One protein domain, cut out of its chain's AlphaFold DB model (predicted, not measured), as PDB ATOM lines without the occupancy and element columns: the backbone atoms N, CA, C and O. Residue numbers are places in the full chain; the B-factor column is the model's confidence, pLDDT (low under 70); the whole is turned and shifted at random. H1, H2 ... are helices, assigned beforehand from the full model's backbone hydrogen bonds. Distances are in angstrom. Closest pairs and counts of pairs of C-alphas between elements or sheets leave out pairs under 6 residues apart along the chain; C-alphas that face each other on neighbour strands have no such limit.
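AT A GLANCE: This is residues 7 to 66 of the 68 residues of an uncharacterized protein of Bradyrhizobium diazoefficiens (UniProt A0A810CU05). A long helical hairpin: the long helix H2 has the shorter H1 side by side with it, and a long loop joins them beyond the end of H1. Residues 31 to 36, of which 36 belongs to H2 and the others to this loop, stick out at one end. The printed part has 60 residues with two named helices, H1 then H2, and no named strand; its class is all helix. It is only just loose, close to extended, with a radius of gyration of the C-alphas of 15.1 A, and a rod of 52 by 15 by 10 A.

HOW THE PARTS SIT: H2, residues 36 to 66, and H1, residues 9 to 23, touch and form a helical hairpin. Their closest C-alphas, those of Thr 53 and Thr 15, are 5.9 A apart. They run opposite ways at a shallow tilt of 13 degrees. Every O i to N i+4 pair is within hydrogen-bond range in both.

IN THESE COORDINATES: H2 measures 44.3 A, from C-alpha 36 at (180.241, 189.600, 185.492) to C-alpha 66 at (207.413, 221.913, 199.047). H1 measures 21.2 A and begins with C-alpha 9 at (195.193, 224.087, 184.393).

THE WHOLE: The C-alphas farthest apart, those of Gly 32 and Ala 66, are 52.6 A apart. The printed part has no cut. The link from H1 to H2, 12 residues, is long. Residues 29 to 34 have pLDDT under 70.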
ATOM      1  N   SER A   7     198.122 228.057 186.776       76.38
ATOM      2  CA  SER A   7     198.915 226.886 187.187       76.38
ATOM      3  C   SER A   7     198.052 225.686 187.591       76.38
ATOM      4  O   SER A   7     198.525 224.552 187.591       76.38
ATOM      5  N   TRP A   8     196.772 225.919 187.885       80.62
ATOM      6  CA  TRP A   8     195.759 224.891 188.124       80.62
ATOM      7  C   TRP A   8     195.298 224.166 186.851       80.62
ATOM      8  O   TRP A   8     194.709 223.091 186.940       80.62
ATOM      9  N   ALA A   9     195.574 224.707 185.661       84.12
ATOM     10  CA  ALA A   9     195.193 224.087 184.393       84.12
ATOM     11  C   ALA A   9     195.954 222.779 184.129       84.12
ATOM     12  O   ALA A   9     195.422 221.893 183.471       84.12
ATOM     13  N   ILE A  10     197.171 222.635 184.668       87.44
ATOM     14  CA  ILE A  10     198.023 221.456 184.462       87.44
ATOM     15  C   ILE A  10     197.386 220.182 185.052       87.44
ATOM     16  O   ILE A  10     197.129 219.254 184.284       87.44
ATOM     17  N   PRO A  11     197.076 220.098 186.366       89.00
ATOM     18  CA  PRO A  11     196.465 218.891 186.930       89.00
ATOM     19  C   PRO A  11     195.071 218.611 186.353       89.00
ATOM     20  O   PRO A  11     194.706 217.450 186.168       89.00
ATOM     21  N   VAL A  12     194.308 219.654 186.004       90.25
ATOM     22  CA  VAL A  12     192.994 219.512 185.355       90.25
ATOM     23  C   VAL A  12     193.129 218.888 183.966       90.25
ATOM     24  O   VAL A  12     192.418 217.933 183.654       90.25
ATOM     25  N   PHE A  13     194.063 219.374 183.146       92.31
ATOM     26  CA  PHE A  13     194.309 218.830 181.811       92.31
ATOM     27  C   PHE A  13     194.787 217.374 181.867       92.31
ATOM     28  O   PHE A  13     194.278 216.530 181.130       92.31
ATOM     29  N   LEU A  14     195.701 217.054 182.790       92.25
ATOM     30  CA  LEU A  14     196.158 215.679 183.013       92.25
ATOM     31  C   LEU A  14     195.016 214.757 183.458       92.25
ATOM     32  O   LEU A  14     194.914 213.637 182.966       92.25
ATOM     33  N   THR A  15     194.127 215.239 184.331       93.75
ATOM     34  CA  THR A  15     192.931 214.491 184.746       93.75
ATOM     35  C   THR A  15     192.027 214.214 183.541       93.75
ATOM     36  O   THR A  15     191.600 213.080 183.346       93.75
ATOM     37  N   ALA A  16     191.773 215.208 182.686       93.31
ATOM     38  CA  ALA A  16     190.936 215.027 181.497       93.31
ATOM     39  C   ALA A  16     191.524 213.997 180.514       93.31
ATOM     40  O   ALA A  16     190.805 213.109 180.051       93.31
ATOM     41  N   LEU A  17     192.830 214.073 180.235       94.62
ATOM     42  CA  LEU A  17     193.521 213.090 179.392       94.62
ATOM     43  C   LEU A  17     193.480 211.682 179.989       94.62
ATOM     44  O   LEU A  17     193.266 210.711 179.264       94.62
ATOM     45  N   LEU A  18     193.652 211.567 181.306       95.00
ATOM     46  CA  LEU A  18     193.580 210.291 182.004       95.00
ATOM     47  C   LEU A  18     192.193 209.655 181.860       95.00
ATOM     48  O   LEU A  18     192.093 208.481 181.520       95.00
ATOM     49  N   TRP A  19     191.122 210.420 182.062       93.00
ATOM     50  CA  TRP A  19     189.764 209.892 181.918       93.00
ATOM     51  C   TRP A  19     189.423 209.521 180.475       93.00
ATOM     52  O   TRP A  19     188.735 208.524 180.263       93.00
ATOM     53  N   LEU A  20     189.954 210.243 179.484       94.56
ATOM     54  CA  LEU A  20     189.887 209.804 178.088       94.56
ATOM     55  C   LEU A  20     190.580 208.449 177.894       94.56
ATOM     56  O   LEU A  20     190.001 207.561 177.275       94.56
ATOM     57  N   ALA A  21     191.771 208.255 178.461       91.44
ATOM     58  CA  ALA A  21     192.476 206.976 178.386       91.44
ATOM     59  C   ALA A  21     191.712 205.839 179.089       91.44
ATOM     60  O   ALA A  21     191.659 204.733 178.563       91.44
ATOM     61  N   VAL A  22     191.076 206.113 180.234       92.56
ATOM     62  CA  VAL A  22     190.229 205.146 180.957       92.56
ATOM     63  C   VAL A  22     189.020 204.730 180.115       92.56
ATOM     64  O   VAL A  22     188.692 203.548 180.074       92.56
ATOM     65  N   GLN A  23     188.374 205.666 179.413       89.12
ATOM     66  CA  GLN A  23     187.234 205.352 178.538       89.12
ATOM     67  C   GLN A  23     187.637 204.576 177.281       89.12
ATOM     68  O   GLN A  23     186.863 203.762 176.787       89.12
ATOM     69  N   LEU A  24     188.840 204.826 176.764       91.44
ATOM     70  CA  LEU A  24     189.390 204.131 175.599       91.44
ATOM     71  C   LEU A  24     190.082 202.808 175.961       91.44
ATOM     72  O   LEU A  24     190.594 202.126 175.073       91.44
ATOM     73  N   TRP A  25     190.129 202.448 177.246       88.56
ATOM     74  CA  TRP A  25     190.800 201.240 177.701       88.56
ATOM     75  C   TRP A  25     190.064 199.999 177.166       88.56
ATOM     76  O   TRP A  25     188.866 199.846 177.423       88.56
ATOM     77  N   PRO A  26     190.751 199.092 176.443       85.12
ATOM     78  CA  PRO A  26     190.129 197.897 175.885       85.12
ATOM     79  C   PRO A  26     189.582 196.985 176.987       85.12
ATOM     80  O   PRO A  26     190.300 196.591 177.904       85.12
ATOM     81  N   VAL A  27     188.306 196.630 176.885       82.62
ATOM     82  CA  VAL A  27     187.641 195.711 177.814       82.62
ATOM     83  C   VAL A  27     187.615 194.321 177.192       82.62
ATOM     84  O   VAL A  27     187.456 194.194 175.978       82.62
ATOM     85  N   SER A  28     187.765 193.281 178.012       74.12
ATOM     86  CA  SER A  28     187.621 191.895 177.569       74.12
ATOM     87  C   SER A  28     186.253 191.678 176.902       74.12
ATOM     88  O   SER A  28     185.205 191.813 177.542       74.12
ATOM     89  N   GLU A  29     186.246 191.377 175.599       69.19
ATOM     90  CA  GLU A  29     185.029 191.029 174.866       69.19
ATOM     91  C   GLU A  29     184.607 189.603 175.225       69.19
ATOM     92  O   GLU A  29     185.230 188.617 174.831       69.19
ATOM     93  N   ASN A  30     183.513 189.487 175.977       65.12
ATOM     94  CA  ASN A  30     182.883 188.201 176.218       65.12
ATOM     95  C   ASN A  30     181.885 187.930 175.078       65.12
ATOM     96  O   ASN A  30     180.853 188.595 174.987       65.12
ATOM     97  N   ASN A  31     182.187 186.955 174.215       63.75
ATOM     98  CA  ASN A  31     181.466 186.620 172.968       63.75
ATOM     99  C   ASN A  31     180.000 186.127 173.131       63.75
ATOM    100  O   ASN A  31     179.489 185.419 172.266       63.75
ATOM    101  N   GLY A  32     179.293 186.459 174.217       61.88
ATOM    102  CA  GLY A  32     177.944 185.936 174.481       61.88
ATOM    103  C   GLY A  32     177.043 186.739 175.425       61.88
ATOM    104  O   GLY A  32     175.954 186.266 175.737       61.88
ATOM    105  N   GLY A  33     177.446 187.931 175.878       61.91
ATOM    106  CA  GLY A  33     176.615 188.807 176.719       61.91
ATOM    107  C   GLY A  33     177.401 189.525 177.819       61.91
ATOM    108  O   GLY A  33     178.537 189.149 178.112       61.91
ATOM    109  N   PHE A  34     176.781 190.544 178.433       63.84
ATOM    110  CA  PHE A  34     177.315 191.281 179.591       63.84
ATOM    111  C   PHE A  34     177.582 190.312 180.754       63.84
ATOM    112  O   PHE A  34     176.707 190.008 181.565       63.84
ATOM    113  N   GLY A  35     178.797 189.770 180.803       75.06
ATOM    114  CA  GLY A  35     179.246 188.870 181.858       75.06
ATOM    115  C   GLY A  35     179.756 189.655 183.061       75.06
ATOM    116  O   GLY A  35     180.292 190.751 182.916       75.06
ATOM    117  N   PHE A  36     179.663 189.061 184.251       78.81
ATOM    118  CA  PHE A  36     180.241 189.600 185.492       78.81
ATOM    119  C   PHE A  36     181.704 190.057 185.325       78.81
ATOM    120  O   PHE A  36     182.086 191.099 185.847       78.81
ATOM    121  N   SER A  37     182.491 189.329 184.522       79.00
ATOM    122  CA  SER A  37     183.877 189.684 184.186       79.00
ATOM    123  C   SER A  37     184.005 191.067 183.544       79.00
ATOM    124  O   SER A  37     184.917 191.811 183.872       79.00
ATOM    125  N   GLN A  38     183.079 191.434 182.658       82.19
ATOM    126  CA  GLN A  38     183.125 192.706 181.944       82.19
ATOM    127  C   GLN A  38     182.795 193.873 182.883       82.19
ATOM    128  O   GLN A  38     183.469 194.897 182.877       82.19
ATOM    129  N   ALA A  39     181.787 193.698 183.746       84.06
ATOM    130  CA  ALA A  39     181.445 194.681 184.774       84.06
ATOM    131  C   ALA A  39     182.588 194.879 185.786       84.06
ATOM    132  O   ALA A  39     182.843 196.005 186.215       84.06
ATOM    133  N   PHE A  40     183.293 193.800 186.141       86.81
ATOM    134  CA  PHE A  40     184.472 193.864 187.000       86.81
ATOM    135  C   PHE A  40     185.637 194.611 186.333       86.81
ATOM    136  O   PHE A  40     186.237 195.467 186.981       86.81
ATOM    137  N   ASP A  41     185.903 194.377 185.044       87.44
ATOM    138  CA  ASP A  41     186.918 195.124 184.285       87.44
ATOM    139  C   ASP A  41     186.604 196.629 184.245       87.44
ATOM    140  O   ASP A  41     187.475 197.450 184.535       87.44
ATOM    141  N   TYR A  42     185.348 197.017 183.986       86.25
ATOM    142  CA  TYR A  42     184.940 198.428 184.038       86.25
ATOM    143  C   TYR A  42     185.140 199.050 185.424       86.25
ATOM    144  O   TYR A  42     185.612 200.185 185.532       86.25
ATOM    145  N   LEU A  43     184.797 198.318 186.488       90.31
ATOM    146  CA  LEU A  43     185.026 198.775 187.856       90.31
ATOM    147  C   LEU A  43     186.524 198.962 188.120       90.31
ATOM    148  O   LEU A  43     186.922 199.969 188.704       90.31
ATOM    149  N   LEU A  44     187.357 198.029 187.660       91.44
ATOM    150  CA  LEU A  44     188.806 198.092 187.816       91.44
ATOM    151  C   LEU A  44     189.388 199.296 187.065       91.44
ATOM    152  O   LEU A  44     190.161 200.056 187.651       91.44
ATOM    153  N   HIS A  45     188.957 199.542 185.827       91.69
ATOM    154  CA  HIS A  45     189.349 200.729 185.063       91.69
ATOM    155  C   HIS A  45     188.960 202.025 185.787       91.69
ATOM    156  O   HIS A  45     189.778 202.942 185.896       91.69
ATOM    157  N   ALA A  46     187.748 202.091 186.350       90.19
ATOM    158  CA  ALA A  46     187.299 203.248 187.121       90.19
ATOM    159  C   ALA A  46     188.135 203.454 188.396       90.19
ATOM    160  O   ALA A  46     188.550 204.577 188.686       90.19
ATOM    161  N   VAL A  47     188.435 202.382 189.138       95.12
ATOM    162  CA  VAL A  47     189.274 202.440 190.347       95.12
ATOM    163  C   VAL A  47     190.687 202.920 190.009       95.12
ATOM    164  O   VAL A  47     191.199 203.821 190.676       95.12
ATOM    165  N   VAL A  48     191.299 202.384 188.949       94.50
ATOM    166  CA  VAL A  48     192.616 202.832 188.466       94.50
ATOM    167  C   VAL A  48     192.575 204.312 188.076       94.50
ATOM    168  O   VAL A  48     193.456 205.073 188.479       94.50
ATOM    169  N   GLY A  49     191.527 204.745 187.368       93.25
ATOM    170  CA  GLY A  49     191.317 206.148 187.007       93.25
ATOM    171  C   GLY A  49     191.230 207.080 188.222       93.25
ATOM    172  O   GLY A  49     191.868 208.136 188.257       93.25
ATOM    173  N   ILE A  50     190.497 206.673 189.260       94.75
ATOM    174  CA  ILE A  50     190.369 207.434 190.511       94.75
ATOM    175  C   ILE A  50     191.716 207.521 191.237       94.75
ATOM    176  O   ILE A  50     192.136 208.621 191.599       94.75
ATOM    177  N   ILE A  51     192.418 206.397 191.418       95.75
ATOM    178  CA  ILE A  51     193.723 206.369 192.098       95.75
ATOM    179  C   ILE A  51     194.724 207.260 191.360       95.75
ATOM    180  O   ILE A  51     195.382 208.094 191.981       95.75
ATOM    181  N   ALA A  52     194.812 207.138 190.037       93.31
ATOM    182  CA  ALA A  52     195.725 207.950 189.244       93.31
ATOM    183  C   ALA A  52     195.367 209.444 189.298       93.31
ATOM    184  O   ALA A  52     196.262 210.282 189.423       93.31
ATOM    185  N   THR A  53     194.073 209.786 189.300       94.69
ATOM    186  CA  THR A  53     193.616 211.164 189.534       94.69
ATOM    187  C   THR A  53     194.114 211.669 190.892       94.69
ATOM    188  O   THR A  53     194.744 212.723 190.959       94.69
ATOM    189  N   LEU A  54     193.911 210.910 191.972       94.19
ATOM    190  CA  LEU A  54     194.377 211.293 193.311       94.19
ATOM    191  C   LEU A  54     195.896 211.494 193.361       94.19
ATOM    192  O   LEU A  54     196.354 212.458 193.972       94.19
ATOM    193  N   VAL A  55     196.674 210.643 192.685       94.50
ATOM    194  CA  VAL A  55     198.137 210.779 192.598       94.50
ATOM    195  C   VAL A  55     198.537 212.065 191.873       94.50
ATOM    196  O   VAL A  55     199.401 212.783 192.371       94.50
ATOM    197  N   ILE A  56     197.900 212.403 190.745       93.06
ATOM    198  CA  ILE A  56     198.172 213.653 190.009       93.06
ATOM    199  C   ILE A  56     197.989 214.865 190.927       93.06
ATOM    200  O   ILE A  56     198.862 215.733 191.003       93.06
ATOM    201  N   TRP A  57     196.872 214.913 191.653       92.88
ATOM    202  CA  TRP A  57     196.579 216.013 192.569       92.88
ATOM    203  C   TRP A  57     197.511 216.022 193.782       92.88
ATOM    204  O   TRP A  57     197.993 217.088 194.161       92.88
ATOM    205  N   LEU A  58     197.829 214.857 194.353       92.94
ATOM    206  CA  LEU A  58     198.780 214.735 195.458       92.94
ATOM    207  C   LEU A  58     200.159 215.278 195.067       92.94
ATOM    208  O   LEU A  58     200.719 216.088 195.802       92.94
ATOM    209  N   VAL A  59     200.686 214.881 193.906       91.31
ATOM    210  CA  VAL A  59     201.981 215.353 193.390       91.31
ATOM    211  C   VAL A  59     201.946 216.858 193.134       91.31
ATOM    212  O   VAL A  59     202.881 217.567 193.507       91.31
ATOM    213  N   TYR A  60     200.862 217.370 192.549       90.00
ATOM    214  CA  TYR A  60     200.692 218.804 192.315       90.00
ATOM    215  C   TYR A  60     200.699 219.609 193.622       90.00
ATOM    216  O   TYR A  60     201.401 220.613 193.733       90.00
ATOM    217  N   PHE A  61     199.964 219.162 194.642       88.94
ATOM    218  CA  PHE A  61     199.968 219.835 195.939       88.94
ATOM    219  C   PHE A  61     201.316 219.694 196.644       88.94
ATOM    220  O   PHE A  61     201.858 220.698 197.098       88.94
ATOM    221  N   ALA A  62     201.902 218.496 196.682       88.81
ATOM    222  CA  ALA A  62     203.205 218.271 197.299       88.81
ATOM    223  C   ALA A  62     204.288 219.166 196.681       88.81
ATOM    224  O   ALA A  62     205.022 219.825 197.407       88.81
ATOM    225  N   THR A  63     204.345 219.267 195.350       86.62
ATOM    226  CA  THR A  63     205.298 220.155 194.659       86.62
ATOM    227  C   THR A  63     205.024 221.629 194.933       86.62
ATOM    228  O   THR A  63     205.959 222.389 195.171       86.62
ATOM    229  N   ARG A  64     203.756 222.049 194.965       81.50
ATOM    230  CA  ARG A  64     203.395 223.443 195.249       81.50
ATOM    231  C   ARG A  64     203.698 223.864 196.691       81.50
ATOM    232  O   ARG A  64     204.078 225.011 196.897       81.50
ATOM    233  N   PHE A  65     203.530 222.970 197.664       76.31
ATOM    234  CA  PHE A  65     203.790 223.251 199.082       76.31
ATOM    235  C   PHE A  65     205.234 222.962 199.512       76.31
ATOM    236  O   PHE A  65     205.670 223.505 200.517       76.31
ATOM    237  N   ALA A  66     205.991 222.147 198.772       70.31
ATOM    238  CA  ALA A  66     207.413 221.913 199.047       70.31
ATOM    239  C   ALA A  66     208.328 223.051 198.556       70.31
ATOM    240  O   ALA A  66     209.465 223.151 199.004       70.31
TER     241      ALA A  66